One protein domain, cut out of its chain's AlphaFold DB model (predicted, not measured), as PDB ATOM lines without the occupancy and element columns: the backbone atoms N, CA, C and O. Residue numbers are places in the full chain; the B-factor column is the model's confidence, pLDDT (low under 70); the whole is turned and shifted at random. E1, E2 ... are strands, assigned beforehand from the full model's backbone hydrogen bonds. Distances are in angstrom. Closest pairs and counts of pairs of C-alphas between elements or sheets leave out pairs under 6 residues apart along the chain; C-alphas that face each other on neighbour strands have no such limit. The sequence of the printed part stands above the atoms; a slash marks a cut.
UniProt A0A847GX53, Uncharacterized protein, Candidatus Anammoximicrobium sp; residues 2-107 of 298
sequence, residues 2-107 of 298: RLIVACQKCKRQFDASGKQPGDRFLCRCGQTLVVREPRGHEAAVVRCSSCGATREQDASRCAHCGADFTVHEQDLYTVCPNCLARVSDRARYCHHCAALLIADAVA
ATOM      1  N   ARG A   2     218.310 154.229 168.989       77.44
ATOM      2  CA  ARG A   2     219.111 155.416 169.234       77.44
ATOM      3  C   ARG A   2     220.513 155.035 169.712       77.44
ATOM      4  O   ARG A   2     220.677 154.454 170.777       77.44
ATOM      5  N   LEU A   3     221.546 155.336 168.935       82.62
ATOM      6  CA  LEU A   3     222.912 154.917 169.263       82.62
ATOM      7  C   LEU A   3     223.714 156.103 169.783       82.62
ATOM      8  O   LEU A   3     223.954 157.049 169.042       82.62
ATOM      9  N   ILE A   4     224.147 156.065 171.043       86.38
ATOM     10  CA  ILE A   4     224.980 157.129 171.607       86.38
ATOM     11  C   ILE A   4     226.448 156.705 171.557       86.38
ATOM     12  O   ILE A   4     226.807 155.605 171.973       86.38
ATOM     13  N   VAL A   5     227.319 157.605 171.097       88.06
ATOM     14  CA  VAL A   5     228.775 157.419 171.064       88.06
ATOM     15  C   VAL A   5     229.444 158.508 171.897       88.06
ATOM     16  O   VAL A   5     229.205 159.696 171.687       88.06
ATOM     17  N   ALA A   6     230.309 158.118 172.839       88.06
ATOM     18  CA  ALA A   6     231.068 159.053 173.669       88.06
ATOM     19  C   ALA A   6     232.497 159.253 173.153       88.06
ATOM     20  O   ALA A   6     233.217 158.303 172.838       88.06
ATOM     21  N   CYS A   7     232.942 160.506 173.143       85.69
ATOM     22  CA  CYS A   7     234.330 160.855 172.904       85.69
ATOM     23  C   CYS A   7     235.211 160.440 174.082       85.69
ATOM     24  O   CYS A   7     234.998 160.877 175.211       85.69
ATOM     25  N   GLN A   8     236.260 159.662 173.820       84.75
ATOM     26  CA  GLN A   8     237.156 159.204 174.884       84.75
ATOM     27  C   GLN A   8     238.001 160.338 175.482       84.75
ATOM     28  O   GLN A   8     238.279 160.299 176.681       84.75
ATOM     29  N   LYS A   9     238.339 161.365 174.686       86.31
ATOM     30  CA  LYS A   9     239.127 162.532 175.109       86.31
ATOM     31  C   LYS A   9     238.316 163.549 175.910       86.31
ATOM     32  O   LYS A   9     238.718 163.906 177.008       86.31
ATOM     33  N   CYS A  10     237.186 164.029 175.384       85.75
ATOM     34  CA  CYS A  10     236.424 165.120 176.014       85.75
ATOM     35  C   CYS A  10     235.093 164.686 176.644       85.75
ATOM     36  O   CYS A  10     234.318 165.543 177.056       85.75
ATOM     37  N   LYS A  11     234.788 163.382 176.652       84.88
ATOM     38  CA  LYS A  11     233.591 162.764 177.256       84.88
ATOM     39  C   LYS A  11     232.230 163.232 176.714       84.88
ATOM     40  O   LYS A  11     231.203 162.738 177.171       84.88
ATOM     41  N   ARG A  12     232.200 164.114 175.704       82.69
ATOM     42  CA  ARG A  12     230.967 164.506 174.996       82.69
ATOM     43  C   ARG A  12     230.327 163.302 174.326       82.69
ATOM     44  O   ARG A  12     231.036 162.440 173.809       82.69
ATOM     45  N   GLN A  13     229.004 163.284 174.313       87.50
ATOM     46  CA  GLN A  13     228.206 162.202 173.756       87.50
ATOM     47  C   GLN A  13     227.440 162.694 172.536       87.50
ATOM     48  O   GLN A  13     226.962 163.826 172.517       87.50
ATOM     49  N   PHE A  14     227.327 161.830 171.535       84.06
ATOM     50  CA  PHE A  14     226.706 162.138 170.256       84.06
ATOM     51  C   PHE A  14     225.692 161.063 169.882       84.06
ATOM     52  O   PHE A  14     225.960 159.875 170.038       84.06
ATOM     53  N   ASP A  15     224.550 161.492 169.369       85.94
ATOM     54  CA  ASP A  15     223.481 160.675 168.823       85.94
ATOM     55  C   ASP A  15     223.830 160.271 167.386       85.94
ATOM     56  O   ASP A  15     223.655 161.041 166.438       85.94
ATOM     57  N   ALA A  16     224.379 159.070 167.251       86.44
ATOM     58  CA  ALA A  16     224.831 158.448 166.017       86.44
ATOM     59  C   ALA A  16     223.774 157.515 165.403       86.44
ATOM     60  O   ALA A  16     224.118 156.600 164.663       86.44
ATOM     61  N   SER A  17     222.488 157.738 165.681       80.81
ATOM     62  CA  SER A  17     221.396 156.878 165.190       80.81
ATOM     63  C   SER A  17     221.287 156.801 163.666       80.81
ATOM     64  O   SER A  17     220.768 155.824 163.142       80.81
ATOM     65  N   GLY A  18     221.774 157.821 162.952       81.25
ATOM     66  CA  GLY A  18     221.831 157.852 161.486       81.25
ATOM     67  C   GLY A  18     223.110 157.261 160.882       81.25
ATOM     68  O   GLY A  18     223.385 157.506 159.712       81.25
ATOM     69  N   LYS A  19     223.933 156.564 161.673       82.56
ATOM     70  CA  LYS A  19     225.216 155.984 161.253       82.56
ATOM     71  C   LYS A  19     225.214 154.466 161.433       82.56
ATOM     72  O   LYS A  19     224.551 153.944 162.328       82.56
ATOM     73  N   GLN A  20     225.974 153.765 160.600       84.94
ATOM     74  CA  GLN A  20     226.163 152.317 160.690       84.94
ATOM     75  C   GLN A  20     227.327 151.970 161.635       84.94
ATOM     76  O   GLN A  20     228.265 152.761 161.774       84.94
ATOM     77  N   PRO A  21     227.316 150.797 162.296       85.31
ATOM     78  CA  PRO A  21     228.498 150.285 162.985       85.31
ATOM     79  C   PRO A  21     229.722 150.289 162.054       85.31
ATOM     80  O   PRO A  21     229.654 149.810 160.929       85.31
ATOM     81  N   GLY A  22     230.836 150.853 162.521       86.00
ATOM     82  CA  GLY A  22     232.050 151.079 161.728       86.00
ATOM     83  C   GLY A  22     232.199 152.501 161.173       86.00
ATOM     84  O   GLY A  22     233.331 152.925 160.926       86.00
ATOM     85  N   ASP A  23     231.112 153.274 161.064       86.94
ATOM     86  CA  ASP A  23     231.167 154.663 160.599       86.94
ATOM     87  C   ASP A  23     232.041 155.535 161.502       86.94
ATOM     88  O   ASP A  23     232.126 155.345 162.722       86.94
ATOM     89  N   ARG A  24     232.669 156.548 160.896       88.88
ATOM     90  CA  ARG A  24     233.561 157.485 161.584       88.88
ATOM     91  C   ARG A  24     233.022 158.906 161.502       88.88
ATOM     92  O   ARG A  24     232.528 159.327 160.461       88.88
ATOM     93  N   PHE A  25     233.146 159.664 162.586       84.50
ATOM     94  CA  PHE A  25     232.800 161.088 162.604       84.50
ATOM     95  C   PHE A  25     233.687 161.867 163.577       84.50
ATOM     96  O   PHE A  25     234.292 161.296 164.485       84.50
ATOM     97  N   LEU A  26     233.795 163.182 163.388       83.19
ATOM     98  CA  LEU A  26     234.644 164.034 164.219       83.19
ATOM     99  C   LEU A  26     233.899 164.525 165.463       83.19
ATOM    100  O   LEU A  26     232.801 165.074 165.395       83.19
ATOM    101  N   CYS A  27     234.540 164.371 166.616       79.56
ATOM    102  CA  CYS A  27     234.176 165.075 167.832       79.56
ATOM    103  C   CYS A  27     234.611 166.544 167.742       79.56
ATOM    104  O   CYS A  27     235.661 166.856 167.182       79.56
ATOM    105  N   ARG A  28     233.887 167.435 168.427       75.50
ATOM    106  CA  ARG A  28     234.251 168.852 168.627       75.50
ATOM    107  C   ARG A  28     235.679 169.082 169.144       75.50
ATOM    108  O   ARG A  28     236.276 170.109 168.859       75.50
ATOM    109  N   CYS A  29     236.261 168.130 169.877       76.94
ATOM    110  CA  CYS A  29     237.648 168.226 170.358       76.94
ATOM    111  C   CYS A  29     238.714 167.793 169.326       76.94
ATOM    112  O   CYS A  29     239.891 167.677 169.680       76.94
ATOM    113  N   GLY A  30     238.303 167.493 168.088       78.12
ATOM    114  CA  GLY A  30     239.152 167.027 166.987       78.12
ATOM    115  C   GLY A  30     239.381 165.511 166.944       78.12
ATOM    116  O   GLY A  30     240.006 165.012 166.016       78.12
ATOM    117  N   GLN A  31     238.888 164.749 167.927       84.19
ATOM    118  CA  GLN A  31     239.044 163.292 167.929       84.19
ATOM    119  C   GLN A  31     238.088 162.631 166.926       84.19
ATOM    120  O   GLN A  31     236.886 162.879 166.967       84.19
ATOM    121  N   THR A  32     238.597 161.716 166.098       87.69
ATOM    122  CA  THR A  32     237.751 160.827 165.287       87.69
ATOM    123  C   THR A  32     237.118 159.751 166.169       87.69
ATOM    124  O   THR A  32     237.818 159.032 166.883       87.69
ATOM    125  N   LEU A  33     235.796 159.645 166.122       88.00
ATOM    126  CA  LEU A  33     234.987 158.647 166.815       88.00
ATOM    127  C   LEU A  33     234.567 157.553 165.837       88.00
ATOM    128  O   LEU A  33     234.401 157.828 164.653       88.00
ATOM    129  N   VAL A  34     234.406 156.330 166.343       89.31
ATOM    130  CA  VAL A  34     233.942 155.165 165.579       89.31
ATOM    131  C   VAL A  34     232.658 154.657 166.217       89.31
ATOM    132  O   VAL A  34     232.605 154.476 167.439       89.31
ATOM    133  N   VAL A  35     231.637 154.430 165.399       86.62
ATOM    134  CA  VAL A  35     230.365 153.852 165.824       86.62
ATOM    135  C   VAL A  35     230.579 152.367 166.116       86.62
ATOM    136  O   VAL A  35     230.983 151.609 165.239       86.62
ATOM    137  N   ARG A  36     230.366 151.949 167.367       82.94
ATOM    138  CA  ARG A  36     230.551 150.555 167.797       82.94
ATOM    139  C   ARG A  36     229.242 149.786 167.707       82.94
ATOM    140  O   ARG A  36     228.178 150.352 167.947       82.94
ATOM    141  N   GLU A  37     229.346 148.495 167.422       79.88
ATOM    142  CA  GLU A  37     228.199 147.598 167.453       79.88
ATOM    143  C   GLU A  37     227.706 147.402 168.903       79.88
ATOM    144  O   GLU A  37     228.511 147.069 169.783       79.88
ATOM    145  N   PRO A  38     226.415 147.649 169.189       69.94
ATOM    146  CA  PRO A  38     225.864 147.471 170.525       69.94
ATOM    147  C   PRO A  38     225.767 145.996 170.907       69.94
ATOM    148  O   PRO A  38     225.326 145.167 170.115       69.94
ATOM    149  N   ARG A  39     226.096 145.684 172.165       67.06
ATOM    150  CA  ARG A  39     225.877 144.366 172.770       67.06
ATOM    151  C   ARG A  39     224.888 144.499 173.921       67.06
ATOM    152  O   ARG A  39     225.021 145.396 174.746       67.06
ATOM    153  N   GLY A  40     223.880 143.630 173.950       58.78
ATOM    154  CA  GLY A  40     222.953 143.553 175.077       58.78
ATOM    155  C   GLY A  40     223.672 143.043 176.326       58.78
ATOM    156  O   GLY A  40     224.494 142.134 176.233       58.78
ATOM    157  N   HIS A  41     223.361 143.633 177.477       63.19
ATOM    158  CA  HIS A  41     223.897 143.234 178.775       63.19
ATOM    159  C   HIS A  41     222.756 143.218 179.792       63.19
ATOM    160  O   HIS A  41     221.995 144.184 179.854       63.19
ATOM    161  N   GLU A  42     222.652 142.157 180.591       58.84
ATOM    162  CA  GLU A  42     221.782 142.145 181.768       58.84
ATOM    163  C   GLU A  42     222.461 142.892 182.920       58.84
ATOM    164  O   GLU A  42     223.637 142.676 183.220       58.84
ATOM    165  N   ALA A  43     221.728 143.801 183.563       61.09
ATOM    166  CA  ALA A  43     222.237 144.562 184.693       61.09
ATOM    167  C   ALA A  43     222.077 143.780 185.998       61.09
ATOM    168  O   ALA A  43     220.966 143.603 186.482       61.09
ATOM    169  N   ALA A  44     223.199 143.406 186.622       64.62
ATOM    170  CA  ALA A  44     223.202 142.792 187.954       64.62
ATOM    171  C   ALA A  44     222.626 143.715 189.049       64.62
ATOM    172  O   ALA A  44     222.182 143.244 190.092       64.62
ATOM    173  N   VAL A  45     222.638 145.035 188.822       71.19
ATOM    174  CA  VAL A  45     222.047 146.048 189.708       71.19
ATOM    175  C   VAL A  45     221.285 147.061 188.861       71.19
ATOM    176  O   VAL A  45     221.877 147.727 188.010       71.19
ATOM    177  N   VAL A  46     219.987 147.212 189.125       74.75
ATOM    178  CA  VAL A  46     219.122 148.183 188.443       74.75
ATOM    179  C   VAL A  46     219.204 149.536 189.151       74.75
ATOM    180  O   VAL A  46     219.010 149.634 190.363       74.75
ATOM    181  N   ARG A  47     219.481 150.602 188.396       81.12
ATOM    182  CA  ARG A  47     219.453 151.994 188.879       81.12
ATOM    183  C   ARG A  47     218.326 152.794 188.232       81.12
ATOM    184  O   ARG A  47     217.895 152.508 187.120       81.12
ATOM    185  N   CYS A  48     217.885 153.845 188.913       81.31
ATOM    186  CA  CYS A  48     216.894 154.794 188.429       81.31
ATOM    187  C   CYS A  48     217.421 155.554 187.209       81.31
ATOM    188  O   CYS A  48     218.421 156.262 187.289       81.31
ATOM    189  N   SER A  49     216.708 155.469 186.089       78.38
ATOM    190  CA  SER A  49     217.044 156.183 184.851       78.38
ATOM    191  C   SER A  49     216.885 157.707 184.961       78.38
ATOM    192  O   SER A  49     217.461 158.440 184.156       78.38
ATOM    193  N   SER A  50     216.141 158.194 185.960       80.38
ATOM    194  CA  SER A  50     215.896 159.623 186.198       80.38
ATOM    195  C   SER A  50     216.988 160.284 187.048       80.38
ATOM    196  O   SER A  50     217.522 161.331 186.670       80.38
ATOM    197  N   CYS A  51     217.370 159.661 188.170       81.44
ATOM    198  CA  CYS A  51     218.328 160.240 189.123       81.44
ATOM    199  C   CYS A  51     219.612 159.425 189.346       81.44
ATOM    200  O   CYS A  51     220.529 159.928 189.986       81.44
ATOM    201  N   GLY A  52     219.695 158.187 188.852       80.88
ATOM    202  CA  GLY A  52     220.856 157.307 189.021       80.88
ATOM    203  C   GLY A  52     220.910 156.524 190.340       80.88
ATOM    204  O   GLY A  52     221.809 155.703 190.501       80.88
ATOM    205  N   ALA A  53     219.966 156.731 191.268       84.75
ATOM    206  CA  ALA A  53     219.919 156.005 192.542       84.75
ATOM    207  C   ALA A  53     219.675 154.498 192.347       84.75
ATOM    208  O   ALA A  53     218.973 154.095 191.421       84.75
ATOM    209  N   THR A  54     220.238 153.663 193.218       86.50
ATOM    210  CA  THR A  54     220.049 152.203 193.184       86.50
ATOM    211  C   THR A  54     218.599 151.825 193.498       86.50
ATOM    212  O   THR A  54     217.972 152.442 194.357       86.50
ATOM    213  N   ARG A  55     218.053 150.819 192.799       83.12
ATOM    214  CA  ARG A  55     216.754 150.224 193.136       83.12
ATOM    215  C   ARG A  55     216.918 149.304 194.342       83.12
ATOM    216  O   ARG A  55     217.709 148.366 194.302       83.12
ATOM    217  N   GLU A  56     216.153 149.562 195.390       80.44
ATOM    218  CA  GLU A  56     216.050 148.674 196.548       80.44
ATOM    219  C   GLU A  56     214.970 147.619 196.289       80.44
ATOM    220  O   GLU A  56     213.907 147.970 195.793       80.44
ATOM    221  N   GLN A  57     215.254 146.346 196.595       74.12
ATOM    222  CA  GLN A  57     214.282 145.240 196.728       74.12
ATOM    223  C   GLN A  57     213.102 145.258 195.730       74.12
ATOM    224  O   GLN A  57     211.943 145.288 196.133       74.12
ATOM    225  N   ASP A  58     213.394 145.285 194.424       73.38
ATOM    226  CA  ASP A  58     212.390 145.317 193.342       73.38
ATOM    227  C   ASP A  58     211.307 146.399 193.473       73.38
ATOM    228  O   ASP A  58     210.212 146.278 192.922       73.38
ATOM    229  N   ALA A  59     211.634 147.500 194.157       79.25
ATOM    230  CA  ALA A  59     210.735 148.622 194.331       79.25
ATOM    231  C   ALA A  59     210.181 149.079 192.981       79.25
ATOM    232  O   ALA A  59     210.903 149.223 191.993       79.25
ATOM    233  N   SER A  60     208.882 149.359 192.958       78.94
ATOM    234  CA  SER A  60     208.187 149.908 191.798       78.94
ATOM    235  C   SER A  60     208.400 151.411 191.647       78.94
ATOM    236  O   SER A  60     208.051 151.963 190.609       78.94
ATOM    237  N   ARG A  61     208.988 152.082 192.651       83.50
ATOM    238  CA  ARG A  61     209.303 153.518 192.655       83.50
ATOM    239  C   ARG A  61     210.661 153.803 193.284       83.50
ATOM    240  O   ARG A  61     211.056 153.168 194.256       83.50
ATOM    241  N   CYS A  62     211.374 154.782 192.739       83.56
ATOM    242  CA  CYS A  62     212.659 155.233 193.251       83.56
ATOM    243  C   CYS A  62     212.477 155.937 194.596       83.56
ATOM    244  O   CYS A  62     211.869 157.003 194.647       83.56
ATOM    245  N   ALA A  63     213.069 155.396 195.661       87.38
ATOM    246  CA  ALA A  63     213.012 155.986 197.000       87.38
ATOM    247  C   ALA A  63     213.612 157.406 197.068       87.38
ATOM    248  O   ALA A  63     213.209 158.212 197.896       87.38
ATOM    249  N   HIS A  64     214.542 157.741 196.165       88.06
ATOM    250  CA  HIS A  64     215.201 159.049 196.147       88.06
ATOM    251  C   HIS A  64     214.396 160.141 195.421       88.06
ATOM    252  O   HIS A  64     214.409 161.295 195.836       88.06
ATOM    253  N   CYS A  65     213.766 159.834 194.282       84.50
ATOM    254  CA  CYS A  65     213.105 160.856 193.447       84.50
ATOM    255  C   CYS A  65     211.631 160.570 193.131       84.50
ATOM    256  O   CYS A  65     210.998 161.359 192.438       84.50
ATOM    257  N   GLY A  66     211.087 159.446 193.597       82.62
ATOM    258  CA  GLY A  66     209.688 159.057 193.411       82.62
ATOM    259  C   GLY A  66     209.316 158.558 192.012       82.62
ATOM    260  O   GLY A  66     208.147 158.226 191.807       82.62
ATOM    261  N   ALA A  67     210.269 158.503 191.072       79.88
ATOM    262  CA  ALA A  67     210.049 158.026 189.706       79.88
ATOM    263  C   ALA A  67     209.684 156.535 189.675       79.88
ATOM    264  O   ALA A  67     210.333 155.739 190.354       79.88
ATOM    265  N   ASP A  68     208.689 156.156 188.876       76.00
ATOM    266  CA  ASP A  68     208.287 154.759 188.713       76.00
ATOM    267  C   ASP A  68     209.359 153.926 187.981       76.00
ATOM    268  O   ASP A  68     209.947 154.351 186.987       76.00
ATOM    269  N   PHE A  69     209.595 152.715 188.485       69.94
ATOM    270  CA  PHE A  69     210.369 151.633 187.870       69.94
ATOM    271  C   PHE A  69     209.476 150.618 187.134       69.94
ATOM    272  O   PHE A  69     210.006 149.700 186.516       69.94
ATOM    273  N   THR A  70     208.141 150.746 187.244       52.31
ATOM    274  CA  THR A  70     207.093 149.741 186.930       52.31
ATOM    275  C   THR A  70     207.109 149.166 185.521       52.31
ATOM    276  O   THR A  70     206.449 148.169 185.242       52.31
ATOM    277  N   VAL A  71     207.880 149.762 184.632       43.06
ATOM    278  CA  VAL A  71     208.091 149.293 183.282       43.06
ATOM    279  C   VAL A  71     209.595 149.210 183.130       43.06
ATOM    280  O   VAL A  71     210.272 150.219 182.941       43.06
ATOM    281  N   HIS A  72     210.142 148.005 183.174       47.16
ATOM    282  CA  HIS A  72     211.269 147.749 182.305       47.16
ATOM    283  C   HIS A  72     210.850 148.283 180.915       47.16
ATOM    284  O   HIS A  72     210.003 147.701 180.250       47.16
ATOM    285  N   GLU A  73     211.465 149.363 180.435       53.22
ATOM    286  CA  GLU A  73     212.174 149.154 179.176       53.22
ATOM    287  C   GLU A  73     211.327 148.959 177.895       53.22
ATOM    288  O   GLU A  73     211.837 148.459 176.895       53.22
ATOM    289  N   GLN A  74     210.067 149.408 177.847       47.59
ATOM    290  CA  GLN A  74     209.272 149.373 176.599       47.59
ATOM    291  C   GLN A  74     209.863 150.261 175.483       47.59
ATOM    292  O   GLN A  74     209.552 150.082 174.305       47.59
ATOM    293  N   ASP A  75     210.746 151.193 175.847       58.25
ATOM    294  CA  ASP A  75     211.463 152.101 174.958       58.25
ATOM    295  C   ASP A  75     212.995 151.935 175.036       58.25
ATOM    296  O   ASP A  75     213.727 152.920 174.948       58.25
ATOM    297  N   LEU A  76     213.496 150.696 175.178       71.31
ATOM    298  CA  LEU A  76     214.929 150.324 175.135       71.31
ATOM    299  C   LEU A  76     215.618 150.543 173.782       71.31
ATOM    300  O   LEU A  76     216.401 149.723 173.288       71.31
ATOM    301  N   TYR A  77     215.331 151.657 173.137       72.19
ATOM    302  CA  TYR A  77     215.901 151.972 171.852       72.19
ATOM    303  C   TYR A  77     217.234 152.689 171.999       72.19
ATOM    304  O   TYR A  77     218.012 152.612 171.054       72.19
ATOM    305  N   THR A  78     217.549 153.308 173.139       74.75
ATOM    306  CA  THR A  78     218.827 153.998 173.345       74.75
ATOM    307  C   THR A  78     219.937 153.042 173.776       74.75
ATOM    308  O   THR A  78     219.730 152.188 174.623       74.75
ATOM    309  N   VAL A  79     221.150 153.193 173.245       76.94
ATOM    310  CA  VAL A  79     222.344 152.436 173.657       76.94
ATOM    311  C   VAL A  79     223.275 153.339 174.461       76.94
ATOM    312  O   VAL A  79     223.692 154.393 173.982       76.94
ATOM    313  N   CYS A  80     223.647 152.910 175.668       75.38
ATOM    314  CA  CYS A  80     224.618 153.606 176.508       75.38
ATOM    315  C   CYS A  80     226.019 153.597 175.863       75.38
ATOM    316  O   CYS A  80     226.547 152.526 175.577       75.38
ATOM    317  N   PRO A  81     226.716 154.741 175.733       76.25
ATOM    318  CA  PRO A  81     228.040 154.778 175.106       76.25
ATOM    319  C   PRO A  81     229.156 154.171 175.972       76.25
ATOM    320  O   PRO A  81     230.252 153.923 175.475       76.25
ATOM    321  N   ASN A  82     228.912 154.013 177.277       80.25
ATOM    322  CA  ASN A  82     229.920 153.571 178.237       80.25
ATOM    323  C   ASN A  82     229.924 152.049 178.412       80.25
ATOM    324  O   ASN A  82     230.981 151.432 178.376       80.25
ATOM    325  N   CYS A  83     228.744 151.451 178.594       72.06
ATOM    326  CA  CYS A  83     228.602 150.011 178.827       72.06
ATOM    327  C   CYS A  83     227.813 149.277 177.740       72.06
ATOM    328  O   CYS A  83     227.604 148.081 177.872       72.06
ATOM    329  N   LEU A  84     227.355 149.974 176.694       70.62
ATOM    330  CA  LEU A  84     226.586 149.421 175.569       70.62
ATOM    331  C   LEU A  84     225.225 148.801 175.926       70.62
ATOM    332  O   LEU A  84     224.508 148.383 175.021       70.62
ATOM    333  N   ALA A  85     224.815 148.828 177.198       71.81
ATOM    334  CA  ALA A  85     223.474 148.433 177.613       71.81
ATOM    335  C   ALA A  85     222.408 149.270 176.891       71.81
ATOM    336  O   ALA A  85     222.560 150.490 176.733       71.81
ATOM    337  N   ARG A  86     221.320 148.615 176.475       76.56
ATOM    338  CA  ARG A  86     220.123 149.325 176.026       76.56
ATOM    339  C   ARG A  86     219.497 150.016 177.231       76.56
ATOM    340  O   ARG A  86     219.505 149.470 178.321       76.56
ATOM    341  N   VAL A  87     218.972 151.215 177.046       78.19
ATOM    342  CA  VAL A  87     218.322 152.040 178.067       78.19
ATOM    343  C   VAL A  87     217.115 152.754 177.450       78.19
ATOM    344  O   VAL A  87     217.022 152.869 176.229       78.19
ATOM    345  N   SER A  88     216.197 153.236 178.293       76.25
ATOM    346  CA  SER A  88     215.054 154.055 177.856       76.25
ATOM    347  C   SER A  88     215.518 155.305 177.099       76.25
ATOM    348  O   SER A  88     216.513 155.928 177.480       76.25
ATOM    349  N   ASP A  89     214.771 155.731 176.078       71.69
ATOM    350  CA  ASP A  89     215.042 156.966 175.327       71.69
ATOM    351  C   ASP A  89     214.959 158.233 176.189       71.69
ATOM    352  O   ASP A  89     215.577 159.258 175.873       71.69
ATOM    353  N   ARG A  90     214.228 158.154 177.306       73.12
ATOM    354  CA  ARG A  90     214.073 159.231 178.291       73.12
ATOM    355  C   ARG A  90     215.087 159.149 179.433       73.12
ATOM    356  O   ARG A  90     215.055 159.986 180.335       73.12
ATOM    357  N   ALA A  91     215.972 158.151 179.428       77.25
ATOM    358  CA  ALA A  91     216.935 157.957 180.499       77.25
ATOM    359  C   ALA A  91     217.946 159.111 180.553       77.25
ATOM    360  O   ALA A  91     218.664 159.382 179.591       77.25
ATOM    361  N   ARG A  92     218.045 159.756 181.718       81.88
ATOM    362  CA  ARG A  92     219.107 160.720 182.032       81.88
ATOM    363  C   ARG A  92     220.364 160.013 182.535       81.88
ATOM    364  O   ARG A  92     221.459 160.532 182.356       81.88
ATOM    365  N   TYR A  93     220.216 158.827 183.122       83.44
ATOM    366  CA  TYR A  93     221.307 157.965 183.570       83.44
ATOM    367  C   TYR A  93     221.108 156.533 183.072       83.44
ATOM    368  O   TYR A  93     219.987 156.036 182.993       83.44
ATOM    369  N   CYS A  94     222.205 155.842 182.773       78.75
ATOM    370  CA  CYS A  94     222.175 154.425 182.439       78.75
ATOM    371  C   CYS A  94     221.822 153.587 183.677       78.75
ATOM    372  O   CYS A  94     222.527 153.656 184.685       78.75
ATOM    373  N   HIS A  95     220.786 152.747 183.581       77.81
ATOM    374  CA  HIS A  95     220.381 151.866 184.683       77.81
ATOM    375  C   HIS A  95     221.465 150.826 185.035       77.81
ATOM    376  O   HIS A  95     221.537 150.398 186.181       77.81
ATOM    377  N   HIS A  96     222.331 150.461 184.077       77.06
ATOM    378  CA  HIS A  96     223.385 149.456 184.244       77.06
ATOM    379  C   HIS A  96     224.663 150.053 184.850       77.06
ATOM    380  O   HIS A  96     225.138 149.599 185.888       77.06
ATOM    381  N   CYS A  97     225.240 151.091 184.228       77.12
ATOM    382  CA  CYS A  97     226.549 151.632 184.631       77.12
ATOM    383  C   CYS A  97     226.513 153.033 185.258       77.12
ATOM    384  O   CYS A  97     227.572 153.627 185.440       77.12
ATOM    385  N   ALA A  98     225.329 153.598 185.519       81.38
ATOM    386  CA  ALA A  98     225.136 154.940 186.086       81.38
ATOM    387  C   ALA A  98     225.689 156.116 185.253       81.38
ATOM    388  O   ALA A  98     225.687 157.255 185.716       81.38
ATOM    389  N   ALA A  99     226.147 155.880 184.019       79.81
ATOM    390  CA  ALA A  99     226.640 156.955 183.165       79.81
ATOM    391  C   ALA A  99     225.512 157.946 182.864       79.81
ATOM    392  O   ALA A  99     224.431 157.537 182.448       79.81
ATOM    393  N   LEU A 100     225.781 159.239 183.041       81.94
ATOM    394  CA  LEU A 100     224.899 160.318 182.601       81.94
ATOM    395  C   LEU A 100     224.759 160.259 181.071       81.94
ATOM    396  O   LEU A 100     225.766 160.133 180.381       81.94
ATOM    397  N   LEU A 101     223.542 160.345 180.542       76.81
ATOM    398  CA  LEU A 101     223.216 160.232 179.120       76.81
ATOM    399  C   LEU A 101     222.705 161.577 178.608       76.81
ATOM    400  O   LEU A 101     221.556 161.953 178.821       76.81
ATOM    401  N   ILE A 102     223.586 162.327 177.949       75.50
ATOM    402  CA  ILE A 102     223.268 163.632 177.359       75.50
ATOM    403  C   ILE A 102     223.891 163.649 175.970       75.50
ATOM    404  O   ILE A 102     225.002 164.139 175.774       75.50
ATOM    405  N   ALA A 103     223.198 163.029 175.019       62.78
ATOM    406  CA  ALA A 103     223.657 162.964 173.642       62.78
ATOM    407  C   ALA A 103     223.231 164.215 172.866       62.78
ATOM    408  O   ALA A 103     222.039 164.446 172.639       62.78
ATOM    409  N   ASP A 104     224.224 164.987 172.427       61.59
ATOM    410  CA  ASP A 104     224.050 165.981 171.370       61.59
ATOM    411  C   ASP A 104     223.702 165.262 170.060       61.59
ATOM    412  O   ASP A 104     224.087 164.114 169.869       61.59
ATOM    413  N   ALA A 105     223.041 165.919 169.106       60.38
ATOM    414  CA  ALA A 105     222.978 165.364 167.751       60.38
ATOM    415  C   ALA A 105     224.409 165.153 167.206       60.38
ATOM    416  O   ALA A 105     225.311 165.938 167.526       60.38
ATOM    417  N   VAL A 106     224.648 164.140 166.367       58.44
ATOM    418  CA  VAL A 106     225.869 164.125 165.542       58.44
ATOM    419  C   VAL A 106     225.893 165.393 164.682       58.44
ATOM    420  O   VAL A 106     224.857 165.867 164.211       58.44
ATOM    421  N   ALA A 107     227.065 166.022 164.579       59.19
ATOM    422  CA  ALA A 107     227.239 167.161 163.686       59.19
ATOM    423  C   ALA A 107     227.017 166.678 162.249       59.19
ATOM    424  O   ALA A 107     227.477 165.589 161.912       59.19
TER     425      ALA A 107
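This is residues 2 to 107 of the 298 residues of an uncharacterized protein of Candidatus Anammoximicrobium sp (UniProt A0A847GX53). There is little regular structure: a small three-stranded sheet, E1, E2 and E5, has the hairpin E3 and E4 at one end of the domain, while the long unnamed stretch 35 to 102 loops out to the other end and back. The 106 printed residues hold five named strands, E1 to E5, and no named helix; the class is all strand, with 17 residues in named elements. The sheet's order is E1, E2, E5, mixed. The whole is compact, radius of gyration of the C-alphas 14.3 A, yet elongated, 43 by 22 by 20 A.

E1, residues 2 to 6, spans 13.3 A from (219.111, 155.416, 169.234). E2 is 13 to 15, E5 103 to 105, ending at (222.978, 165.364, 167.751), E3 24 to 26 and E4 32 to 34.

Hairpin E1 and E2 is antiparallel, N 5 to O 14 2.8 A. E2 and E5 are parallel, N 15 to O 104 2.7 A. In hairpin E3 and E4, antiparallel, N 33 to O 25 is 2.8 A. The closest C-alphas of E1 and E4, Val 5 and Leu 33, are 7.6 A apart. E1 and E3 are apart. Residues 78 to 79 pair in parallel with 2 to 3 of E1.

The C-alphas farthest apart, Gly 30 and Gln 57, are 44.5 A apart. The printed part has no cut; E4 to E5 is a long link. pLDDT is under 70 at 38 to 44, 69 to 75 and 103 to 107.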